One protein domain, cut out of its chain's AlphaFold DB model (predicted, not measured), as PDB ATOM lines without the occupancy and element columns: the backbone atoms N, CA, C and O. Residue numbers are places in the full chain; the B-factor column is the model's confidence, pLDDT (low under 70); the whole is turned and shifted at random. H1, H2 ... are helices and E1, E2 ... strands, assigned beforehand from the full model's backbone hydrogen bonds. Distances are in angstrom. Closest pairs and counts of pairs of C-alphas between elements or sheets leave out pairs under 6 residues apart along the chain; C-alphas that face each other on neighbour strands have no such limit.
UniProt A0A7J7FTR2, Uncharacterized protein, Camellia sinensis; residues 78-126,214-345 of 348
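Overview. This is residues 78 to 126 and 214 to 345 of the 348 residues of an uncharacterized protein of Camellia sinensis (UniProt A0A7J7FTR2). A long, strongly twisted sheet of eight strands runs through the domain as its middle, with H1 and H2 over one face towards the E6 end and H4 over the opposite face at E7. The hairpin E1 and E2 makes the other end, beside a wide loop, residues 91 to 115; residues 264 to 269 stick out at the end of H2. The printed part has 181 residues with five named helices and eight named strands, in the order E1 E2 E3 E4 H1 E5 H2 E6 H3 E7 H4 E8 H5. The sheet, order E2 E1 E3 E8 E7 E4 E5 E6, is mixed, as is the class, helices and strands. The whole is compact, radius of gyration of the C-alphas 16.8 A, spanning 53 by 38 by 37 A.

Arrangement. E1, residues 78 to 81, is antiparallel to E2, residues 88 to 90, in a hairpin, and to E3, residues 116 to 122; within hydrogen-bond range are N 80 and O 89, 2.9 A, and N 79 and O 119, 2.9 A. Parallel neighbours follow: E3 and E8, residues 326 to 332, with N 118 and O 327 at 2.8 A; E8 and E7, residues 297 to 301, with N 328 and O 298 at 2.8 A; E7 and E4, residues 217 to 221, with N 221 and O 299 at 2.9 A; E4 and E5, residues 238 to 243, with N 240 and O 218 at 2.8 A; E5 and E6, residues 274 to 279, with N 239 and O 274 at 2.8 A. H1, residues 227 to 234, H2, residues 248 to 265, and H4, residues 307 to 320, each link two parallel neighbours in right-handed strand-helix-strand units: E4, H1, E5; E5, H2, E6; E7, H4, E8. H3, residues 285 to 290, makes a split one, also right-handed, from E6 to E7, with E4 and E5 between them. H1 runs along the strands over E4 and E5, height over the sheet 8.0 A, the closest C-alphas to E5 being Gly 229 and Ser 241, 5.8 A. H2, on the same face, has a height of 9.9 A; H4, on the opposite face, 10.5 A. H3 and H4 only just touch, with 3 pairs of C-alphas within 8 A, closest Ile 288 and Leu 320, 6.9 A. H3 and H5, residues 336 to 343, only graze the sheet. Every O i to N i+4 pair is within hydrogen-bond range in H1, H2, H3 and H5; in H4 8 of 10 are.

Along the chain. E1 begins at C-alpha 78 (257.666, 172.994, 58.774). H2 is 25.6 A long, H4 20.6 A, E3 20.1 A and E8 20.0 A. H5 ends at C-alpha 343 (246.097, 169.303, 64.336).

Size, cuts and confidence. The C-alphas farthest apart, Gly 102 and Pro 267, are 54.4 A apart. Residues 127 to 213 are not printed; C-alphas 126 and 214 are 35.4 A apart across the cut. E2 to E3 is a long link. Mean pLDDT of the printed part is 74.3, with 72 residues under 70, among them 78 to 115 and 331 to 345.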
ATOM      1  N   LEU A  78     258.767 172.040  58.896       64.06
ATOM      2  CA  LEU A  78     257.666 172.994  58.774       64.06
ATOM      3  C   LEU A  78     256.516 172.318  58.032       64.06
ATOM      4  O   LEU A  78     256.709 171.788  56.934       64.06
ATOM      5  N   PHE A  79     255.326 172.402  58.610       65.62
ATOM      6  CA  PHE A  79     254.112 171.854  58.034       65.62
ATOM      7  C   PHE A  79     253.085 172.958  57.798       65.62
ATOM      8  O   PHE A  79     252.860 173.787  58.676       65.62
ATOM      9  N   GLU A  80     252.461 172.974  56.625       68.12
ATOM     10  CA  GLU A  80     251.248 173.756  56.362       68.12
ATOM     11  C   GLU A  80     250.033 172.892  56.709       68.12
ATOM     12  O   GLU A  80     249.998 171.709  56.374       68.12
ATOM     13  N   VAL A  81     249.046 173.461  57.395       64.06
ATOM     14  CA  VAL A  81     247.780 172.770  57.665       64.06
ATOM     15  C   VAL A  81     246.906 172.876  56.416       64.06
ATOM     16  O   VAL A  81     246.551 173.982  56.005       64.06
ATOM     17  N   GLU A  82     246.559 171.743  55.801       63.81
ATOM     18  CA  GLU A  82     245.606 171.715  54.692       63.81
ATOM     19  C   GLU A  82     244.231 172.171  55.195       63.81
ATOM     20  O   GLU A  82     243.690 171.546  56.113       63.81
ATOM     21  N   PRO A  83     243.626 173.213  54.591       58.19
ATOM     22  CA  PRO A  83     242.455 173.827  55.187       58.19
ATOM     23  C   PRO A  83     241.259 172.889  55.360       58.19
ATOM     24  O   PRO A  83     240.592 172.950  56.385       58.19
ATOM     25  N   GLU A  84     240.999 172.020  54.379       58.72
ATOM     26  CA  GLU A  84     239.797 171.175  54.352       58.72
ATOM     27  C   GLU A  84     239.927 169.911  55.212       58.72
ATOM     28  O   GLU A  84     238.970 169.510  55.880       58.72
ATOM     29  N   SER A  85     241.099 169.270  55.213       58.56
ATOM     30  CA  SER A  85     241.307 168.009  55.936       58.56
ATOM     31  C   SER A  85     241.937 168.184  57.320       58.56
ATOM     32  O   SER A  85     241.849 167.265  58.138       58.56
ATOM     33  N   GLY A  86     242.575 169.329  57.595       57.94
ATOM     34  CA  GLY A  86     243.435 169.525  58.768       57.94
ATOM     35  C   GLY A  86     244.742 168.724  58.706       57.94
ATOM     36  O   GLY A  86     245.448 168.599  59.702       57.94
ATOM     37  N   MET A  87     245.066 168.124  57.558       63.91
ATOM     38  CA  MET A  87     246.272 167.321  57.384       63.91
ATOM     39  C   MET A  87     247.513 168.211  57.344       63.91
ATOM     40  O   MET A  87     247.539 169.239  56.674       63.91
ATOM     41  N   LEU A  88     248.569 167.790  58.037       61.53
ATOM     42  CA  LEU A  88     249.861 168.462  57.985       61.53
ATOM     43  C   LEU A  88     250.587 168.093  56.688       61.53
ATOM     44  O   LEU A  88     250.917 166.929  56.467       61.53
ATOM     45  N   LEU A  89     250.854 169.089  55.848       61.53
ATOM     46  CA  LEU A  89     251.604 168.969  54.601       61.53
ATOM     47  C   LEU A  89     253.031 169.467  54.812       61.53
ATOM     48  O   LEU A  89     253.243 170.623  55.175       61.53
ATOM     49  N   ASN A  90     254.026 168.618  54.565       64.19
ATOM     50  CA  ASN A  90     255.426 169.029  54.643       64.19
ATOM     51  C   ASN A  90     255.723 170.093  53.568       64.19
ATOM     52  O   ASN A  90     255.516 169.852  52.379       64.19
ATOM     53  N   THR A  91     256.234 171.264  53.964       63.00
ATOM     54  CA  THR A  91     256.449 172.375  53.018       63.00
ATOM     55  C   THR A  91     257.569 172.137  52.006       63.00
ATOM     56  O   THR A  91     257.661 172.866  51.019       63.00
ATOM     57  N   ASP A  92     258.448 171.165  52.251       58.34
ATOM     58  CA  ASP A  92     259.632 170.930  51.424       58.34
ATOM     59  C   ASP A  92     259.318 170.029  50.219       58.34
ATOM     60  O   ASP A  92     259.849 170.244  49.127       58.34
ATOM     61  N   ASN A  93     258.426 169.048  50.393       62.31
ATOM     62  CA  ASN A  93     258.095 168.037  49.381       62.31
ATOM     63  C   ASN A  93     256.581 167.807  49.175       62.31
ATOM     64  O   ASN A  93     256.206 167.032  48.299       62.31
ATOM     65  N   GLY A  94     255.715 168.463  49.955       60.81
ATOM     66  CA  GLY A  94     254.258 168.340  49.875       60.81
ATOM     67  C   GLY A  94     253.688 167.035  50.436       60.81
ATOM     68  O   GLY A  94     252.490 166.801  50.300       60.81
ATOM     69  N   THR A  95     254.503 166.167  51.048       66.50
ATOM     70  CA  THR A  95     254.009 164.879  51.552       66.50
ATOM     71  C   THR A  95     253.176 165.068  52.822       66.50
ATOM     72  O   THR A  95     253.606 165.817  53.709       66.50
ATOM     73  N   PRO A  96     252.033 164.376  52.955       58.34
ATOM     74  CA  PRO A  96     251.224 164.429  54.164       58.34
ATOM     75  C   PRO A  96     251.894 163.707  55.339       58.34
ATOM     76  O   PRO A  96     252.560 162.685  55.156       58.34
ATOM     77  N   MET A  97     251.695 164.212  56.556       57.84
ATOM     78  CA  MET A  97     252.143 163.549  57.779       57.84
ATOM     79  C   MET A  97     251.146 162.447  58.195       57.84
ATOM     80  O   MET A  97     249.945 162.725  58.259       57.84
ATOM     81  N   PRO A  98     251.599 161.218  58.526       49.28
ATOM     82  CA  PRO A  98     250.727 160.175  59.065       49.28
ATOM     83  C   PRO A  98     250.065 160.637  60.371       49.28
ATOM     84  O   PRO A  98     250.759 161.004  61.320       49.28
ATOM     85  N   GLN A  99     248.729 160.631  60.429       47.75
ATOM     86  CA  GLN A  99     247.996 160.989  61.647       47.75
ATOM     87  C   GLN A  99     248.190 159.917  62.727       47.75
ATOM     88  O   GLN A  99     247.994 158.727  62.479       47.75
ATOM     89  N   VAL A 100     248.535 160.348  63.941       37.00
ATOM     90  CA  VAL A 100     248.540 159.503  65.139       37.00
ATOM     91  C   VAL A 100     247.386 159.966  66.022       37.00
ATOM     92  O   VAL A 100     247.503 160.984  66.694       37.00
ATOM     93  N   GLY A 101     246.269 159.233  66.003       40.19
ATOM     94  CA  GLY A 101     245.095 159.513  66.841       40.19
ATOM     95  C   GLY A 101     243.840 159.899  66.054       40.19
ATOM     96  O   GLY A 101     243.906 160.470  64.969       40.19
ATOM     97  N   GLY A 102     242.673 159.529  66.591       37.81
ATOM     98  CA  GLY A 102     241.376 159.837  65.992       37.81
ATOM     99  C   GLY A 102     241.061 161.330  66.075       37.81
ATOM    100  O   GLY A 102     241.237 161.946  67.123       37.81
ATOM    101  N   ALA A 103     240.570 161.905  64.976       39.00
ATOM    102  CA  ALA A 103     240.212 163.314  64.897       39.00
ATOM    103  C   ALA A 103     239.112 163.677  65.913       39.00
ATOM    104  O   ALA A 103     237.927 163.412  65.682       39.00
ATOM    105  N   LEU A 104     239.487 164.311  67.027       35.31
ATOM    106  CA  LEU A 104     238.531 164.935  67.936       35.31
ATOM    107  C   LEU A 104     237.882 166.116  67.205       35.31
ATOM    108  O   LEU A 104     238.526 167.104  66.854       35.31
ATOM    109  N   ARG A 105     236.582 165.988  66.925       39.81
ATOM    110  CA  ARG A 105     235.754 167.063  66.369       39.81
ATOM    111  C   ARG A 105     235.462 168.072  67.479       39.81
ATOM    112  O   ARG A 105     234.406 167.993  68.100       39.81
ATOM    113  N   LEU A 106     236.368 169.016  67.718       37.75
ATOM    114  CA  LEU A 106     235.987 170.233  68.432       37.75
ATOM    115  C   LEU A 106     234.992 171.011  67.550       37.75
ATOM    116  O   LEU A 106     235.215 171.133  66.341       37.75
ATOM    117  N   PRO A 107     233.866 171.498  68.098       37.00
ATOM    118  CA  PRO A 107     232.856 172.234  67.350       37.00
ATOM    119  C   PRO A 107     233.297 173.689  67.123       37.00
ATOM    120  O   PRO A 107     232.544 174.617  67.392       37.00
ATOM    121  N   LEU A 108     234.509 173.905  66.612       43.47
ATOM    122  CA  LEU A 108     234.978 175.229  66.223       43.47
ATOM    123  C   LEU A 108     234.634 175.449  64.756       43.47
ATOM    124  O   LEU A 108     235.356 175.050  63.846       43.47
ATOM    125  N   LYS A 109     233.458 176.033  64.521       43.91
ATOM    126  CA  LYS A 109     233.147 176.614  63.218       43.91
ATOM    127  C   LYS A 109     233.959 177.904  63.067       43.91
ATOM    128  O   LYS A 109     234.015 178.689  64.004       43.91
ATOM    129  N   SER A 110     234.502 178.096  61.867       50.34
ATOM    130  CA  SER A 110     235.089 179.322  61.303       50.34
ATOM    131  C   SER A 110     236.478 179.758  61.783       50.34
ATOM    132  O   SER A 110     236.592 180.681  62.582       50.34
ATOM    133  N   LEU A 111     237.526 179.233  61.138       52.22
ATOM    134  CA  LEU A 111     238.642 180.090  60.717       52.22
ATOM    135  C   LEU A 111     238.299 180.634  59.321       52.22
ATOM    136  O   LEU A 111     237.785 179.897  58.485       52.22
ATOM    137  N   ASN A 112     238.551 181.917  59.053       56.28
ATOM    138  CA  ASN A 112     238.311 182.496  57.727       56.28
ATOM    139  C   ASN A 112     239.053 181.682  56.649       56.28
ATOM    140  O   ASN A 112     240.266 181.528  56.755       56.28
ATOM    141  N   LYS A 113     238.360 181.241  55.585       56.53
ATOM    142  CA  LYS A 113     238.883 180.371  54.499       56.53
ATOM    143  C   LYS A 113     240.211 180.800  53.844       56.53
ATOM    144  O   LYS A 113     240.796 180.029  53.093       56.53
ATOM    145  N   GLY A 114     240.670 182.033  54.069       59.53
ATOM    146  CA  GLY A 114     241.951 182.537  53.564       59.53
ATOM    147  C   GLY A 114     243.110 182.542  54.574       59.53
ATOM    148  O   GLY A 114     244.255 182.742  54.163       59.53
ATOM    149  N   CYS A 115     242.844 182.328  55.867       68.62
ATOM    150  CA  CYS A 115     243.870 182.272  56.905       68.62
ATOM    151  C   CYS A 115     244.693 180.989  56.766       68.62
ATOM    152  O   CYS A 115     244.156 179.916  56.497       68.62
ATOM    153  N   LYS A 116     246.008 181.107  56.952       73.81
ATOM    154  CA  LYS A 116     246.950 179.997  56.787       73.81
ATOM    155  C   LYS A 116     247.575 179.657  58.117       73.81
ATOM    156  O   LYS A 116     247.989 180.561  58.834       73.81
ATOM    157  N   VAL A 117     247.685 178.372  58.414       69.44
ATOM    158  CA  VAL A 117     248.292 177.889  59.653       69.44
ATOM    159  C   VAL A 117     249.501 177.045  59.296       69.44
ATOM    160  O   VAL A 117     249.409 176.136  58.472       69.44
ATOM    161  N   PHE A 118     250.633 177.355  59.916       67.25
ATOM    162  CA  PHE A 118     251.835 176.546  59.844       67.25
ATOM    163  C   PHE A 118     252.229 176.084  61.238       67.25
ATOM    164  O   PHE A 118     252.175 176.848  62.203       67.25
ATOM    165  N   GLN A 119     252.652 174.830  61.316       67.31
ATOM    166  CA  GLN A 119     253.110 174.206  62.544       67.31
ATOM    167  C   GLN A 119     254.552 173.743  62.374       67.31
ATOM    168  O   GLN A 119     254.925 173.148  61.358       67.31
ATOM    169  N   VAL A 120     255.366 174.039  63.378       65.25
ATOM    170  CA  VAL A 120     256.725 173.536  63.527       65.25
ATOM    171  C   VAL A 120     256.713 172.562  64.685       65.25
ATOM    172  O   VAL A 120     256.422 172.941  65.817       65.25
ATOM    173  N   ILE A 121     257.050 171.313  64.384       61.94
ATOM    174  CA  ILE A 121     257.044 170.224  65.353       61.94
ATOM    175  C   ILE A 121     258.468 169.690  65.471       61.94
ATOM    176  O   ILE A 121     259.066 169.285  64.469       61.94
ATOM    177  N   THR A 122     259.005 169.650  66.689       53.66
ATOM    178  CA  THR A 122     260.265 168.952  66.981       53.66
ATOM    179  C   THR A 122     259.986 167.650  67.723       53.66
ATOM    180  O   THR A 122     259.065 167.564  68.534       53.66
ATOM    181  N   LYS A 123     260.800 166.626  67.453       46.50
ATOM    182  CA  LYS A 123     260.882 165.429  68.299       46.50
ATOM    183  C   LYS A 123     261.898 165.683  69.415       46.50
ATOM    184  O   LYS A 123     262.908 166.345  69.151       46.50
ATOM    185  N   GLU A 124     261.633 165.148  70.609       41.03
ATOM    186  CA  GLU A 124     262.574 165.136  71.738       41.03
ATOM    187  C   GLU A 124     263.984 164.819  71.229       41.03
ATOM    188  O   GLU A 124     264.210 163.829  70.527       41.03
ATOM    189  N   THR A 125     264.940 165.689  71.533       33.38
ATOM    190  CA  THR A 125     266.354 165.435  71.246       33.38
ATOM    191  C   THR A 125     267.138 165.707  72.521       33.38
ATOM    192  O   THR A 125     266.983 166.788  73.089       33.38
ATOM    193  N   PRO A 126     267.960 164.754  72.994       30.92
ATOM    194  CA  PRO A 126     268.653 164.898  74.264       30.92
ATOM    195  C   PRO A 126     269.662 166.052  74.194       30.92
ATOM    196  O   PRO A 126     270.545 166.048  73.340       30.92
ATOM    197  N   LYS A 214     259.034 192.811  56.490       87.44
ATOM    198  CA  LYS A 214     259.211 194.208  56.891       87.44
ATOM    199  C   LYS A 214     257.891 194.996  56.811       87.44
ATOM    200  O   LYS A 214     257.197 194.948  55.795       87.44
ATOM    201  N   GLY A 215     257.570 195.725  57.881       91.50
ATOM    202  CA  GLY A 215     256.356 196.532  58.046       91.50
ATOM    203  C   GLY A 215     255.070 195.728  58.260       91.50
ATOM    204  O   GLY A 215     253.977 196.274  58.125       91.50
ATOM    205  N   LYS A 216     255.166 194.417  58.513       94.06
ATOM    206  CA  LYS A 216     254.005 193.568  58.800       94.06
ATOM    207  C   LYS A 216     253.646 193.608  60.273       94.06
ATOM    208  O   LYS A 216     254.536 193.591  61.120       94.06
ATOM    209  N   ARG A 217     252.340 193.593  60.566       97.56
ATOM    210  CA  ARG A 217     251.831 193.531  61.941       97.56
ATOM    211  C   ARG A 217     251.909 192.101  62.460       97.56
ATOM    212  O   ARG A 217     251.286 191.200  61.894       97.56
ATOM    213  N   VAL A 218     252.650 191.904  63.542       96.50
ATOM    214  CA  VAL A 218     252.851 190.605  64.187       96.50
ATOM    215  C   VAL A 218     252.312 190.673  65.608       96.50
ATOM    216  O   VAL A 218     252.587 191.638  66.313       96.50
ATOM    217  N   ILE A 219     251.583 189.648  66.039       97.88
ATOM    218  CA  ILE A 219     251.271 189.441  67.454       97.88
ATOM    219  C   ILE A 219     251.875 188.126  67.936       97.88
ATOM    220  O   ILE A 219     251.711 187.089  67.292       97.88
ATOM    221  N   GLU A 220     252.599 188.179  69.048       95.12
ATOM    222  CA  GLU A 220     253.150 187.013  69.737       95.12
ATOM    223  C   GLU A 220     252.271 186.679  70.941       95.12
ATOM    224  O   GLU A 220     252.036 187.535  71.793       95.12
ATOM    225  N   LEU A 221     251.777 185.444  70.991       94.00
ATOM    226  CA  LEU A 221     250.982 184.906  72.092       94.00
ATOM    227  C   LEU A 221     251.883 184.100  73.028       94.00
ATOM    228  O   LEU A 221     252.593 183.216  72.553       94.00
ATOM    229  N   GLY A 222     251.804 184.358  74.338       87.56
ATOM    230  CA  GLY A 222     252.589 183.629  75.341       87.56
ATOM    231  C   GLY A 222     254.089 183.839  75.144       87.56
ATOM    232  O   GLY A 222     254.838 182.883  74.957       87.56
ATOM    233  N   ALA A 223     254.500 185.103  75.087       84.00
ATOM    234  CA  ALA A 223     255.851 185.507  74.732       84.00
ATOM    235  C   ALA A 223     256.926 185.050  75.733       84.00
ATOM    236  O   ALA A 223     258.089 184.881  75.351       84.00
ATOM    237  N   GLY A 224     256.577 184.890  77.013       81.94
ATOM    238  CA  GLY A 224     257.520 184.604  78.087       81.94
ATOM    239  C   GLY A 224     258.633 185.652  78.142       81.94
ATOM    240  O   GLY A 224     258.449 186.778  78.597       81.94
ATOM    241  N   CYS A 225     259.814 185.286  77.643       72.50
ATOM    242  CA  CYS A 225     260.967 186.179  77.569       72.50
ATOM    243  C   CYS A 225     261.007 187.096  76.330       72.50
ATOM    244  O   CYS A 225     261.817 188.025  76.323       72.50
ATOM    245  N   GLY A 226     260.169 186.861  75.313       76.44
ATOM    246  CA  GLY A 226     259.999 187.735  74.142       76.44
ATOM    247  C   GLY A 226     260.977 187.516  72.988       76.44
ATOM    248  O   GLY A 226     261.127 188.397  72.141       76.44
ATOM    249  N   VAL A 227     261.680 186.379  72.935       76.25
ATOM    250  CA  VAL A 227     262.723 186.137  71.916       76.25
ATOM    251  C   VAL A 227     262.146 186.088  70.500       76.25
ATOM    252  O   VAL A 227     262.722 186.694  69.592       76.25
ATOM    253  N   ALA A 228     261.027 185.389  70.280       78.12
ATOM    254  CA  ALA A 228     260.473 185.251  68.935       78.12
ATOM    255  C   ALA A 228     259.883 186.583  68.443       78.12
ATOM    256  O   ALA A 228     260.190 187.007  67.326       78.12
ATOM    257  N   GLY A 229     259.132 187.295  69.287       85.75
ATOM    258  CA  GLY A 229     258.637 188.639  68.996       85.75
ATOM    259  C   GLY A 229     259.761 189.631  68.710       85.75
ATOM    260  O   GLY A 229     259.733 190.319  67.687       85.75
ATOM    261  N   PHE A 230     260.803 189.670  69.544       82.88
ATOM    262  CA  PHE A 230     261.925 190.582  69.320       82.88
ATOM    263  C   PHE A 230     262.664 190.279  68.015       82.88
ATOM    264  O   PHE A 230     263.016 191.189  67.264       82.88
ATOM    265  N   GLY A 231     262.867 189.004  67.688       77.69
ATOM    266  CA  GLY A 231     263.491 188.652  66.421       77.69
ATOM    267  C   GLY A 231     262.625 188.995  65.197       77.69
ATOM    268  O   GLY A 231     263.176 189.341  64.154       77.69
ATOM    269  N   MET A 232     261.292 189.023  65.318       83.62
ATOM    270  CA  MET A 232     260.421 189.597  64.278       83.62
ATOM    271  C   MET A 232     260.610 191.113  64.139       83.62
ATOM    272  O   MET A 232     260.642 191.624  63.019       83.62
ATOM    273  N   ALA A 233     260.812 191.835  65.243       86.69
ATOM    274  CA  ALA A 233     261.139 193.259  65.196       86.69
ATOM    275  C   ALA A 233     262.506 193.508  64.528       86.69
ATOM    276  O   ALA A 233     262.636 194.429  63.721       86.69
ATOM    277  N   LEU A 234     263.505 192.643  64.750       79.19
ATOM    278  CA  LEU A 234     264.800 192.687  64.045       79.19
ATOM    279  C   LEU A 234     264.678 192.494  62.524       79.19
ATOM    280  O   LEU A 234     265.516 192.979  61.764       79.19
ATOM    281  N   LEU A 235     263.617 191.826  62.068       78.44
ATOM    282  CA  LEU A 235     263.289 191.659  60.649       78.44
ATOM    283  C   LEU A 235     262.491 192.839  60.071       78.44
ATOM    284  O   LEU A 235     262.130 192.823  58.891       78.44
ATOM    285  N   GLY A 236     262.232 193.867  60.881       83.38
ATOM    286  CA  GLY A 236     261.536 195.078  60.475       83.38
ATOM    287  C   GLY A 236     260.020 195.026  60.646       83.38
ATOM    288  O   GLY A 236     259.341 195.849  60.038       83.38
ATOM    289  N   CYS A 237     259.472 194.059  61.385       90.19
ATOM    290  CA  CYS A 237     258.034 193.963  61.651       90.19
ATOM    291  C   CYS A 237     257.566 194.914  62.763       90.19
ATOM    292  O   CYS A 237     258.354 195.304  63.622       90.19
ATOM    293  N   ASP A 238     256.264 195.199  62.789       95.81
ATOM    294  CA  ASP A 238     255.596 195.912  63.881       95.81
ATOM    295  C   ASP A 238     254.946 194.905  64.832       95.81
ATOM    296  O   ASP A 238     253.925 194.288  64.509       95.81
ATOM    297  N   VAL A 239     255.577 194.691  65.985       96.38
ATOM    298  CA  VAL A 239     255.299 193.562  66.878       96.38
ATOM    299  C   VAL A 239     254.525 194.001  68.117       96.38
ATOM    300  O   VAL A 239     254.914 194.937  68.812       96.38
ATOM    301  N   VAL A 240     253.463 193.265  68.437       98.19
ATOM    302  CA  VAL A 240     252.790 193.266  69.739       98.19
ATOM    303  C   VAL A 240     253.151 191.959  70.439       98.19
ATOM    304  O   VAL A 240     252.686 190.895  70.039       98.19
ATOM    305  N   SER A 241     254.017 192.013  71.444       96.06
ATOM    306  CA  SER A 241     254.410 190.845  72.233       96.06
ATOM    307  C   SER A 241     253.534 190.759  73.479       96.06
ATOM    308  O   SER A 241     253.427 191.739  74.222       96.06
ATOM    309  N   THR A 242     252.837 189.634  73.660       96.81
ATOM    310  CA  THR A 242     251.788 189.512  74.679       96.81
ATOM    311  C   THR A 242     251.978 188.340  75.620       96.81
ATOM    312  O   THR A 242     252.407 187.256  75.221       96.81
ATOM    313  N   ASP A 243     251.612 188.571  76.877       92.38
ATOM    314  CA  ASP A 243     251.560 187.553  77.919       92.38
ATOM    315  C   ASP A 243     250.625 187.997  79.064       92.38
ATOM    316  O   ASP A 243     249.965 189.040  78.979       92.38
ATOM    317  N   GLN A 244     250.548 187.203  80.129       83.75
ATOM    318  CA  GLN A 244     249.815 187.509  81.354       83.75
ATOM    319  C   GLN A 244     250.501 188.628  82.150       83.75
ATOM    320  O   GLN A 244     251.715 188.825  82.048       83.75
ATOM    321  N   THR A 245     249.722 189.351  82.965       86.50
ATOM    322  CA  THR A 245     250.177 190.509  83.757       86.50
ATOM    323  C   THR A 245     251.464 190.230  84.539       86.50
ATOM    324  O   THR A 245     252.355 191.078  84.588       86.50
ATOM    325  N   GLU A 246     251.593 189.037  85.112       79.69
ATOM    326  CA  GLU A 246     252.727 188.616  85.934       79.69
ATOM    327  C   GLU A 246     254.040 188.530  85.139       79.69
ATOM    328  O   GLU A 246     255.119 188.706  85.703       79.69
ATOM    329  N   VAL A 247     253.961 188.299  83.825       79.38
ATOM    330  CA  VAL A 247     255.115 188.134  82.928       79.38
ATOM    331  C   VAL A 247     255.574 189.468  82.328       79.38
ATOM    332  O   VAL A 247     256.745 189.626  81.972       79.38
ATOM    333  N   LEU A 248     254.686 190.466  82.249       82.12
ATOM    334  CA  LEU A 248     254.965 191.738  81.572       82.12
ATOM    335  C   LEU A 248     256.206 192.478  82.093       82.12
ATOM    336  O   LEU A 248     256.966 192.958  81.251       82.12
ATOM    337  N   PRO A 249     256.492 192.560  83.412       80.81
ATOM    338  CA  PRO A 249     257.692 193.245  83.893       80.81
ATOM    339  C   PRO A 249     258.986 192.659  83.312       80.81
ATOM    340  O   PRO A 249     259.895 193.405  82.937       80.81
ATOM    341  N   LEU A 250     259.058 191.328  83.187       78.88
ATOM    342  CA  LEU A 250     260.181 190.642  82.550       78.88
ATOM    343  C   LEU A 250     260.232 190.958  81.056       78.88
ATOM    344  O   LEU A 250     261.267 191.380  80.532       78.88
ATOM    345  N   LEU A 251     259.115 190.740  80.371       79.75
ATOM    346  CA  LEU A 251     259.028 190.875  78.926       79.75
ATOM    347  C   LEU A 251     259.386 192.299  78.469       79.75
ATOM    348  O   LEU A 251     260.193 192.471  77.553       79.75
ATOM    349  N   MET A 252     258.868 193.317  79.165       84.88
ATOM    350  CA  MET A 252     259.209 194.728  78.955       84.88
ATOM    351  C   MET A 252     260.709 194.972  79.130       84.88
ATOM    352  O   MET A 252     261.356 195.491  78.221       84.88
ATOM    353  N   ARG A 253     261.288 194.522  80.251       79.00
ATOM    354  CA  ARG A 253     262.722 194.679  80.545       79.00
ATOM    355  C   ARG A 253     263.600 194.056  79.459       79.00
ATOM    356  O   ARG A 253     264.598 194.659  79.060       79.00
ATOM    357  N   ASN A 254     263.246 192.866  78.975       78.69
ATOM    358  CA  ASN A 254     263.973 192.190  77.900       78.69
ATOM    359  C   ASN A 254     263.883 192.968  76.584       78.69
ATOM    360  O   ASN A 254     264.912 193.206  75.944       78.69
ATOM    361  N   CYS A 255     262.684 193.407  76.199       81.69
ATOM    362  CA  CYS A 255     262.473 194.159  74.964       81.69
ATOM    363  C   CYS A 255     263.204 195.509  74.985       81.69
ATOM    364  O   CYS A 255     263.921 195.828  74.039       81.69
ATOM    365  N   GLU A 256     263.097 196.276  76.071       83.31
ATOM    366  CA  GLU A 256     263.732 197.593  76.210       83.31
ATOM    367  C   GLU A 256     265.259 197.514  76.146       83.31
ATOM    368  O   GLU A 256     265.908 198.320  75.470       83.31
ATOM    369  N   ARG A 257     265.852 196.521  76.820       74.44
ATOM    370  CA  ARG A 257     267.308 196.319  76.832       74.44
ATOM    371  C   ARG A 257     267.841 195.957  75.461       74.44
ATOM    372  O   ARG A 257     268.817 196.557  75.006       74.44
ATOM    373  N   ASN A 258     267.200 194.990  74.811       74.56
ATOM    374  CA  ASN A 258     267.623 194.548  73.494       74.56
ATOM    375  C   ASN A 258     267.396 195.659  72.455       74.56
ATOM    376  O   ASN A 258     268.291 195.923  71.655       74.56
ATOM    377  N   ALA A 259     266.280 196.397  72.517       78.88
ATOM    378  CA  ALA A 259     266.024 197.531  71.624       78.88
ATOM    379  C   ALA A 259     267.077 198.638  71.795       78.88
ATOM    380  O   ALA A 259     267.688 199.072  70.816       78.88
ATOM    381  N   SER A 260     267.359 199.036  73.039       74.25
ATOM    382  CA  SER A 260     268.355 200.070  73.350       74.25
ATOM    383  C   SER A 260     269.745 199.699  72.830       74.25
ATOM    384  O   SER A 260     270.443 200.531  72.249       74.25
ATOM    385  N   ARG A 261     270.149 198.435  72.999       70.00
ATOM    386  CA  ARG A 261     271.451 197.936  72.543       70.00
ATOM    387  C   ARG A 261     271.559 197.925  71.019       70.00
ATOM    388  O   ARG A 261     272.569 198.374  70.485       70.00
ATOM    389  N   ILE A 262     270.523 197.465  70.321       68.69
ATOM    390  CA  ILE A 262     270.492 197.447  68.852       68.69
ATOM    391  C   ILE A 262     270.577 198.869  68.286       68.69
ATOM    392  O   ILE A 262     271.359 199.107  67.364       68.69
ATOM    393  N   MET A 263     269.854 199.825  68.879       71.69
ATOM    394  CA  MET A 263     269.924 201.239  68.490       71.69
ATOM    395  C   MET A 263     271.319 201.842  68.704       71.69
ATOM    396  O   MET A 263     271.775 202.637  67.885       71.69
ATOM    397  N   GLN A 264     272.021 201.453  69.776       70.50
ATOM    398  CA  GLN A 264     273.396 201.895  70.041       70.50
ATOM    399  C   GLN A 264     274.420 201.275  69.085       70.50
ATOM    400  O   GLN A 264     275.372 201.946  68.694       70.50
ATOM    401  N   MET A 265     274.247 200.001  68.721       65.44
ATOM    402  CA  MET A 265     275.165 199.290  67.826       65.44
ATOM    403  C   MET A 265     275.025 199.725  66.366       65.44
ATOM    404  O   MET A 265     276.019 199.748  65.647       65.44
ATOM    405  N   ASN A 266     273.812 200.079  65.934       64.81
ATOM    406  CA  ASN A 266     273.512 200.440  64.548       64.81
ATOM    407  C   ASN A 266     272.771 201.789  64.454       64.81
ATOM    408  O   ASN A 266     271.616 201.829  64.011       64.81
ATOM    409  N   PRO A 267     273.405 202.907  64.857       58.91
ATOM    410  CA  PRO A 267     272.775 204.219  64.800       58.91
ATOM    411  C   PRO A 267     272.439 204.585  63.345       58.91
ATOM    412  O   PRO A 267     273.324 204.670  62.495       58.91
ATOM    413  N   GLY A 268     271.149 204.796  63.057       59.62
ATOM    414  CA  GLY A 268     270.649 205.168  61.724       59.62
ATOM    415  C   GLY A 268     270.223 204.005  60.817       59.62
ATOM    416  O   GLY A 268     269.983 204.231  59.633       59.62
ATOM    417  N   SER A 269     270.128 202.773  61.332       64.94
ATOM    418  CA  SER A 269     269.571 201.652  60.566       64.94
ATOM    419  C   SER A 269     268.038 201.625  60.608       64.94
ATOM    420  O   SER A 269     267.453 201.312  61.642       64.94
ATOM    421  N   ASP A 270     267.386 201.819  59.458       64.69
ATOM    422  CA  ASP A 270     265.931 201.635  59.271       64.69
ATOM    423  C   ASP A 270     265.517 200.145  59.190       64.69
ATOM    424  O   ASP A 270     264.497 199.793  58.582       64.69
ATOM    425  N   SER A 271     266.358 199.222  59.675       70.25
ATOM    426  CA  SER A 271     266.116 197.776  59.583       70.25
ATOM    427  C   SER A 271     265.285 197.228  60.739       70.25
ATOM    428  O   SER A 271     264.555 196.264  60.527       70.25
ATOM    429  N   PHE A 272     265.394 197.823  61.929       81.94
ATOM    430  CA  PHE A 272     264.594 197.442  63.090       81.94
ATOM    431  C   PHE A 272     263.175 197.996  62.940       81.94
ATOM    432  O   PHE A 272     262.994 199.144  62.539       81.94
ATOM    433  N   GLY A 273     262.179 197.164  63.218       87.50
ATOM    434  CA  GLY A 273     260.776 197.556  63.224       87.50
ATOM    435  C   GLY A 273     260.381 198.159  64.567       87.50
ATOM    436  O   GLY A 273     261.085 199.008  65.113       87.50
ATOM    437  N   SER A 274     259.260 197.705  65.117       93.19
ATOM    438  CA  SER A 274     258.793 198.111  66.440       93.19
ATOM    439  C   SER A 274     258.413 196.898  67.281       93.19
ATOM    440  O   SER A 274     258.038 195.851  66.756       93.19
ATOM    441  N   ILE A 275     258.526 197.029  68.602       93.94
ATOM    442  CA  ILE A 275     258.009 196.045  69.549       93.94
ATOM    443  C   ILE A 275     257.354 196.767  70.719       93.94
ATOM    444  O   ILE A 275     257.959 197.640  71.339       93.94
ATOM    445  N   GLN A 276     256.107 196.408  70.996       96.44
ATOM    446  CA  GLN A 276     255.366 196.837  72.175       96.44
ATOM    447  C   GLN A 276     254.950 195.618  72.986       96.44
ATOM    448  O   GLN A 276     254.646 194.567  72.421       96.44
ATOM    449  N   VAL A 277     254.936 195.774  74.304       96.94
ATOM    450  CA  VAL A 277     254.550 194.723  75.244       96.94
ATOM    451  C   VAL A 277     253.179 195.057  75.814       96.94
ATOM    452  O   VAL A 277     252.975 196.168  76.305       96.94
ATOM    453  N   VAL A 278     252.233 194.122  75.706       97.38
ATOM    454  CA  VAL A 278     250.830 194.331  76.091       97.38
ATOM    455  C   VAL A 278     250.291 193.098  76.812       97.38
ATOM    456  O   VAL A 278     250.625 191.969  76.464       97.38
ATOM    457  N   GLU A 279     249.432 193.310  77.805       97.75
ATOM    458  CA  GLU A 279     248.707 192.227  78.465       97.75
ATOM    459  C   GLU A 279     247.722 191.540  77.506       97.75
ATOM    460  O   GLU A 279     246.900 192.207  76.871       97.75
ATOM    461  N   LEU A 280     247.750 190.207  77.446       97.50
ATOM    462  CA  LEU A 280     246.702 189.426  76.793       97.50
ATOM    463  C   LEU A 280     246.557 188.053  77.456       97.50
ATOM    464  O   LEU A 280     247.340 187.133  77.222       97.50
ATOM    465  N   SER A 281     245.490 187.886  78.231       94.00
ATOM    466  CA  SER A 281     244.993 186.583  78.659       94.00
ATOM    467  C   SER A 281     244.158 185.959  77.544       94.00
ATOM    468  O   SER A 281     243.236 186.581  77.007       94.00
ATOM    469  N   TRP A 282     244.450 184.712  77.184       94.31
ATOM    470  CA  TRP A 282     243.722 184.037  76.113       94.31
ATOM    471  C   TRP A 282     242.224 183.936  76.425       94.31
ATOM    472  O   TRP A 282     241.818 183.590  77.533       94.31
ATOM    473  N   GLY A 283     241.392 184.251  75.436       90.00
ATOM    474  CA  GLY A 283     239.935 184.305  75.551       90.00
ATOM    475  C   GLY A 283     239.392 185.629  76.099       90.00
ATOM    476  O   GLY A 283     238.177 185.826  76.087       90.00
ATOM    477  N   ASN A 284     240.247 186.562  76.534       96.12
ATOM    478  CA  ASN A 284     239.804 187.875  76.993       96.12
ATOM    479  C   ASN A 284     239.423 188.774  75.806       96.12
ATOM    480  O   ASN A 284     240.268 189.314  75.094       96.12
ATOM    481  N   VAL A 285     238.118 188.952  75.606       95.88
ATOM    482  CA  VAL A 285     237.552 189.684  74.464       95.88
ATOM    483  C   VAL A 285     237.960 191.159  74.442       95.88
ATOM    484  O   VAL A 285     238.155 191.715  73.360       95.88
ATOM    485  N   ASP A 286     238.083 191.804  75.600       97.69
ATOM    486  CA  ASP A 286     238.390 193.234  75.667       97.69
ATOM    487  C   ASP A 286     239.872 193.494  75.376       97.69
ATOM    488  O   ASP A 286     240.189 194.385  74.589       97.69
ATOM    489  N   GLN A 287     240.769 192.652  75.902       97.81
ATOM    490  CA  GLN A 287     242.201 192.699  75.579       97.81
ATOM    491  C   GLN A 287     242.459 192.376  74.098       97.81
ATOM    492  O   GLN A 287     243.223 193.077  73.437       97.81
ATOM    493  N   ILE A 288     241.756 191.388  73.531       97.25
ATOM    494  CA  ILE A 288     241.837 191.069  72.095       97.25
ATOM    495  C   ILE A 288     241.395 192.257  71.230       97.25
ATOM    496  O   ILE A 288     242.024 192.546  70.217       97.25
ATOM    497  N   LYS A 289     240.324 192.966  71.605       97.12
ATOM    498  CA  LYS A 289     239.896 194.171  70.875       97.12
ATOM    499  C   LYS A 289     240.901 195.311  71.015       97.12
ATOM    500  O   LYS A 289     241.104 196.048  70.055       97.12
ATOM    501  N   ALA A 290     241.520 195.456  72.185       97.62
ATOM    502  CA  ALA A 290     242.458 196.537  72.472       97.62
ATOM    503  C   ALA A 290     243.728 196.483  71.609       97.62
ATOM    504  O   ALA A 290     244.303 197.529  71.316       97.62
ATOM    505  N   VAL A 291     244.139 195.294  71.153       97.19
ATOM    506  CA  VAL A 291     245.286 195.127  70.239       97.19
ATOM    507  C   VAL A 291     244.936 195.342  68.755       97.19
ATOM    508  O   VAL A 291     245.795 195.173  67.888       97.19
ATOM    509  N   ASP A 292     243.698 195.748  68.459       97.25
ATOM    510  CA  ASP A 292     243.218 196.174  67.135       97.25
ATOM    511  C   ASP A 292     243.496 195.158  66.000       97.25
ATOM    512  O   ASP A 292     244.295 195.426  65.092       97.25
ATOM    513  N   PRO A 293     242.897 193.949  66.043       96.06
ATOM    514  CA  PRO A 293     243.034 192.950  64.982       96.06
ATOM    515  C   PRO A 293     242.385 193.409  63.655       96.06
ATOM    516  O   PRO A 293     241.501 194.265  63.665       96.06
ATOM    517  N   PRO A 294     242.743 192.820  62.492       96.38
ATOM    518  CA  PRO A 294     243.538 191.603  62.323       96.38
ATOM    519  C   PRO A 294     245.047 191.843  62.175       96.38
ATOM    520  O   PRO A 294     245.490 192.891  61.704       96.38
ATOM    521  N   PHE A 295     245.831 190.808  62.485       96.19
ATOM    522  CA  PHE A 295     247.287 190.790  62.303       96.19
ATOM    523  C   PHE A 295     247.706 190.098  60.999       96.19
ATOM    524  O   PHE A 295     247.041 189.168  60.537       96.19
ATOM    525  N   ASP A 296     248.829 190.509  60.398       94.44
ATOM    526  CA  ASP A 296     249.408 189.788  59.256       94.44
ATOM    527  C   ASP A 296     249.973 188.432  59.705       94.44
ATOM    528  O   ASP A 296     249.786 187.424  59.015       94.44
ATOM    529  N   TYR A 297     250.629 188.406  60.871       92.19
ATOM    530  CA  TYR A 297     251.167 187.197  61.487       92.19
ATOM    531  C   TYR A 297     250.733 187.054  62.945       92.19
ATOM    532  O   TYR A 297     250.779 188.013  63.710       92.19
ATOM    533  N   ILE A 298     250.378 185.831  63.328       93.38
ATOM    534  CA  ILE A 298     250.206 185.423  64.724       93.38
ATOM    535  C   ILE A 298     251.276 184.371  64.998       93.38
ATOM    536  O   ILE A 298     251.358 183.395  64.251       93.38
ATOM    537  N   ILE A 299     252.104 184.565  66.019       89.00
ATOM    538  CA  ILE A 299     253.157 183.616  66.395       89.00
ATOM    539  C   ILE A 299     252.953 183.122  67.830       89.00
ATOM    540  O   ILE A 299     252.451 183.858  68.675       89.00
ATOM    541  N   GLY A 300     253.345 181.882  68.104       86.38
ATOM    542  CA  GLY A 300     253.361 181.326  69.455       86.38
ATOM    543  C   GLY A 300     254.368 180.187  69.562       86.38
ATOM    544  O   GLY A 300     254.375 179.280  68.725       86.38
ATOM    545  N   THR A 301     255.223 180.243  70.579       77.62
ATOM    546  CA  THR A 301     256.230 179.217  70.884       77.62
ATOM    547  C   THR A 301     255.874 178.521  72.183       77.62
ATOM    548  O   THR A 301     255.694 179.181  73.198       77.62
ATOM    549  N   ASP A 302     255.751 177.198  72.146       74.19
ATOM    550  CA  ASP A 302     255.412 176.350  73.290       74.19
ATOM    551  C   ASP A 302     254.125 176.750  74.028       74.19
ATOM    552  O   ASP A 302     253.930 176.397  75.184       74.19
ATOM    553  N   VAL A 303     253.183 177.395  73.332       73.50
ATOM    554  CA  VAL A 303     251.866 177.809  73.863       73.50
ATOM    555  C   VAL A 303     250.887 176.644  74.090       73.50
ATOM    556  O   VAL A 303     249.787 176.832  74.600       73.50
ATOM    557  N   VAL A 304     251.277 175.422  73.720       72.75
ATOM    558  CA  VAL A 304     250.430 174.217  73.712       72.75
ATOM    559  C   VAL A 304     250.897 173.254  74.800       72.75
ATOM    560  O   VAL A 304     251.497 172.216  74.528       72.75
ATOM    561  N   TYR A 305     250.657 173.615  76.056       67.62
ATOM    562  CA  TYR A 305     251.154 172.852  77.207       67.62
ATOM    563  C   TYR A 305     250.056 172.377  78.162       67.62
ATOM    564  O   TYR A 305     250.267 171.409  78.889       67.62
ATOM    565  N   ALA A 306     248.877 173.003  78.143       68.44
ATOM    566  CA  ALA A 306     247.769 172.651  79.024       68.44
ATOM    567  C   ALA A 306     246.449 172.536  78.254       68.44
ATOM    568  O   ALA A 306     246.044 173.454  77.545       68.44
ATOM    569  N   GLU A 307     245.748 171.413  78.427       71.56
ATOM    570  CA  GLU A 307     244.525 171.097  77.670       71.56
ATOM    571  C   GLU A 307     243.403 172.110  77.914       71.56
ATOM    572  O   GLU A 307     242.738 172.542  76.977       71.56
ATOM    573  N   HIS A 308     243.251 172.573  79.155       75.75
ATOM    574  CA  HIS A 308     242.236 173.565  79.516       75.75
ATOM    575  C   HIS A 308     242.481 174.954  78.896       75.75
ATOM    576  O   HIS A 308     241.551 175.754  78.832       75.75
ATOM    577  N   LEU A 309     243.701 175.242  78.426       78.38
ATOM    578  CA  LEU A 309     244.047 176.502  77.760       78.38
ATOM    579  C   LEU A 309     243.884 176.444  76.240       78.38
ATOM    580  O   LEU A 309     243.924 177.490  75.591       78.38
ATOM    581  N   LEU A 310     243.668 175.256  75.667       77.88
ATOM    582  CA  LEU A 310     243.585 175.097  74.220       77.88
ATOM    583  C   LEU A 310     242.406 175.881  73.640       77.88
ATOM    584  O   LEU A 310     242.595 176.679  72.732       77.88
ATOM    585  N   GLU A 311     241.200 175.703  74.178       79.44
ATOM    586  CA  GLU A 311     240.012 176.398  73.671       79.44
ATOM    587  C   GLU A 311     240.159 177.939  73.745       79.44
ATOM    588  O   GLU A 311     240.006 178.590  72.708       79.44
ATOM    589  N   PRO A 312     240.552 178.554  74.883       84.94
ATOM    590  CA  PRO A 312     240.853 179.988  74.937       84.94
ATOM    591  C   PRO A 312     241.923 180.456  73.938       84.94
ATOM    592  O   PRO A 312     241.765 181.513  73.317       84.94
ATOM    593  N   LEU A 313     243.004 179.687  73.753       85.38
ATOM    594  CA  LEU A 313     244.067 179.996  72.790       85.38
ATOM    595  C   LEU A 313     243.529 180.001  71.354       85.38
ATOM    596  O   LEU A 313     243.784 180.931  70.588       85.38
ATOM    597  N   LEU A 314     242.742 178.986  70.997       83.06
ATOM    598  CA  LEU A 314     242.120 178.867  69.684       83.06
ATOM    599  C   LEU A 314     241.169 180.040  69.409       83.06
ATOM    600  O   LEU A 314     241.288 180.680  68.366       83.06
ATOM    601  N   GLN A 315     240.292 180.387  70.358       85.06
ATOM    602  CA  GLN A 315     239.397 181.551  70.247       85.06
ATOM    603  C   GLN A 315     240.165 182.862  70.053       85.06
ATOM    604  O   GLN A 315     239.790 183.704  69.236       85.06
ATOM    605  N   THR A 316     241.277 183.012  70.770       91.56
ATOM    606  CA  THR A 316     242.170 184.168  70.651       91.56
ATOM    607  C   THR A 316     242.756 184.263  69.246       91.56
ATOM    608  O   THR A 316     242.632 185.298  68.595       91.56
ATOM    609  N   MET A 317     243.328 183.171  68.730       89.00
ATOM    610  CA  MET A 317     243.880 183.134  67.375       89.00
ATOM    611  C   MET A 317     242.824 183.435  66.307       89.00
ATOM    612  O   MET A 317     243.104 184.188  65.375       89.00
ATOM    613  N   LEU A 318     241.607 182.896  66.456       86.81
ATOM    614  CA  LEU A 318     240.483 183.191  65.563       86.81
ATOM    615  C   LEU A 318     240.178 184.691  65.539       86.81
ATOM    616  O   LEU A 318     240.152 185.289  64.462       86.81
ATOM    617  N   ALA A 319     239.994 185.299  66.710       90.06
ATOM    618  CA  ALA A 319     239.614 186.702  66.843       90.06
ATOM    619  C   ALA A 319     240.718 187.681  66.404       90.06
ATOM    620  O   ALA A 319     240.418 188.780  65.940       90.06
ATOM    621  N   LEU A 320     241.986 187.275  66.501       94.00
ATOM    622  CA  LEU A 320     243.132 188.051  66.021       94.00
ATOM    623  C   LEU A 320     243.375 187.907  64.507       94.00
ATOM    624  O   LEU A 320     244.131 188.688  63.918       94.00
ATOM    625  N   SER A 321     242.759 186.905  63.872       89.19
ATOM    626  CA  SER A 321     242.994 186.550  62.472       89.19
ATOM    627  C   SER A 321     242.012 187.204  61.497       89.19
ATOM    628  O   SER A 321     240.818 187.361  61.745       89.19
ATOM    629  N   GLY A 322     242.519 187.528  60.313       87.56
ATOM    630  CA  GLY A 322     241.753 187.906  59.134       87.56
ATOM    631  C   GLY A 322     242.018 186.965  57.951       87.56
ATOM    632  O   GLY A 322     242.837 186.048  58.031       87.56
ATOM    633  N   PRO A 323     241.383 187.202  56.788       83.81
ATOM    634  CA  PRO A 323     241.488 186.321  55.618       83.81
ATOM    635  C   PRO A 323     242.883 186.211  54.985       83.81
ATOM    636  O   PRO A 323     243.051 185.460  54.034       83.81
ATOM    637  N   LYS A 324     243.863 187.003  55.430       86.06
ATOM    638  CA  LYS A 324     245.248 186.974  54.927       86.06
ATOM    639  C   LYS A 324     246.266 186.651  56.020       86.06
ATOM    640  O   LYS A 324     247.462 186.630  55.730       86.06
ATOM    641  N   THR A 325     245.803 186.415  57.245       87.50
ATOM    642  CA  THR A 325     246.669 186.142  58.388       87.50
ATOM    643  C   THR A 325     247.407 184.826  58.197       87.50
ATOM    644  O   THR A 325     246.864 183.852  57.670       87.50
ATOM    645  N   THR A 326     248.665 184.811  58.619       84.94
ATOM    646  CA  THR A 326     249.477 183.604  58.728       84.94
ATOM    647  C   THR A 326     249.762 183.317  60.198       84.94
ATOM    648  O   THR A 326     250.402 184.111  60.876       84.94
ATOM    649  N   ILE A 327     249.304 182.170  60.685       84.81
ATOM    650  CA  ILE A 327     249.536 181.699  62.049       84.81
ATOM    651  C   ILE A 327     250.737 180.750  62.032       84.81
ATOM    652  O   ILE A 327     250.763 179.823  61.223       84.81
ATOM    653  N   LEU A 328     251.727 180.983  62.893       80.88
ATOM    654  CA  LEU A 328     252.926 180.160  63.048       80.88
ATOM    655  C   LEU A 328     253.016 179.661  64.490       80.88
ATOM    656  O   LEU A 328     253.243 180.448  65.407       80.88
ATOM    657  N   LEU A 329     252.870 178.355  64.686       78.38
ATOM    658  CA  LEU A 329     253.003 177.729  66.000       78.38
ATOM    659  C   LEU A 329     254.230 176.825  66.017       78.38
ATOM    660  O   LEU A 329     254.354 175.943  65.170       78.38
ATOM    661  N   GLY A 330     255.129 177.043  66.971       72.06
ATOM    662  CA  GLY A 330     256.224 176.125  67.272       72.06
ATOM    663  C   GLY A 330     255.973 175.466  68.615       72.06
ATOM    664  O   GLY A 330     255.725 176.178  69.579       72.06
ATOM    665  N   TYR A 331     255.994 174.137  68.687       67.25
ATOM    666  CA  TYR A 331     255.812 173.437  69.956       67.25
ATOM    667  C   TYR A 331     256.424 172.033  69.938       67.25
ATOM    668  O   TYR A 331     256.593 171.404  68.887       67.25
ATOM    669  N   GLU A 332     256.715 171.525  71.131       62.03
ATOM    670  CA  GLU A 332     257.069 170.125  71.354       62.03
ATOM    671  C   GLU A 332     255.830 169.243  71.565       62.03
ATOM    672  O   GLU A 332     254.882 169.616  72.262       62.03
ATOM    673  N   ILE A 333     255.833 168.025  71.008       59.00
ATOM    674  CA  ILE A 333     254.781 167.044  71.305       59.00
ATOM    675  C   ILE A 333     254.997 166.504  72.720       59.00
ATOM    676  O   ILE A 333     255.774 165.578  72.920       59.00
ATOM    677  N   ARG A 334     254.255 167.046  73.689       52.91
ATOM    678  CA  ARG A 334     254.260 166.567  75.085       52.91
ATOM    679  C   ARG A 334     253.157 165.550  75.390       52.91
ATOM    680  O   ARG A 334     253.252 164.786  76.343       52.91
ATOM    681  N   SER A 335     252.093 165.531  74.585       54.78
ATOM    682  CA  SER A 335     250.975 164.591  74.719       54.78
ATOM    683  C   SER A 335     250.293 164.353  73.376       54.78
ATOM    684  O   SER A 335     249.996 165.295  72.637       54.78
ATOM    685  N   THR A 336     249.983 163.091  73.080       58.38
ATOM    686  CA  THR A 336     249.246 162.684  71.873       58.38
ATOM    687  C   THR A 336     247.826 163.254  71.828       58.38
ATOM    688  O   THR A 336     247.316 163.530  70.739       58.38
ATOM    689  N   ASN A 337     247.198 163.492  72.988       59.66
ATOM    690  CA  ASN A 337     245.854 164.072  73.077       59.66
ATOM    691  C   ASN A 337     245.852 165.557  72.688       59.66
ATOM    692  O   ASN A 337     245.069 165.957  71.829       59.66
ATOM    693  N   LEU A 338     246.771 166.348  73.257       57.41
ATOM    694  CA  LEU A 338     246.958 167.762  72.900       57.41
ATOM    695  C   LEU A 338     247.295 167.911  71.413       57.41
ATOM    696  O   LEU A 338     246.700 168.725  70.707       57.41
ATOM    697  N   PHE A 339     248.202 167.061  70.929       59.62
ATOM    698  CA  PHE A 339     248.620 167.038  69.534       59.62
ATOM    699  C   PHE A 339     247.458 166.762  68.570       59.62
ATOM    700  O   PHE A 339     247.287 167.454  67.569       59.62
ATOM    701  N   SER A 340     246.604 165.791  68.901       58.06
ATOM    702  CA  SER A 340     245.439 165.460  68.074       58.06
ATOM    703  C   SER A 340     244.451 166.625  67.986       58.06
ATOM    704  O   SER A 340     243.891 166.874  66.918       58.06
ATOM    705  N   GLN A 341     244.245 167.362  69.082       59.12
ATOM    706  CA  GLN A 341     243.304 168.484  69.122       59.12
ATOM    707  C   GLN A 341     243.822 169.709  68.352       59.12
ATOM    708  O   GLN A 341     243.042 170.339  67.639       59.12
ATOM    709  N   ILE A 342     245.126 170.008  68.414       60.44
ATOM    710  CA  ILE A 342     245.701 171.153  67.692       60.44
ATOM    711  C   ILE A 342     245.870 170.914  66.187       60.44
ATOM    712  O   ILE A 342     245.701 171.839  65.394       60.44
ATOM    713  N   ILE A 343     246.145 169.674  65.762       54.75
ATOM    714  CA  ILE A 343     246.097 169.303  64.336       54.75
ATOM    715  C   ILE A 343     244.666 169.424  63.810       54.75
ATOM    716  O   ILE A 343     244.438 169.884  62.696       54.75
ATOM    717  N   CYS A 344     243.686 169.048  64.634       49.69
ATOM    718  CA  CYS A 344     242.269 169.160  64.308       49.69
ATOM    719  C   CYS A 344     241.716 170.584  64.443       49.69
ATOM    720  O   CYS A 344     240.491 170.737  64.423       49.69
ATOM    721  N   PHE A 345     242.560 171.617  64.548       52.41
ATOM    722  CA  PHE A 345     242.120 172.995  64.372       52.41
ATOM    723  C   PHE A 345     241.639 173.185  62.928       52.41
ATOM    724  O   PHE A 345     242.392 173.512  62.013       52.41
TER     725      PHE A 345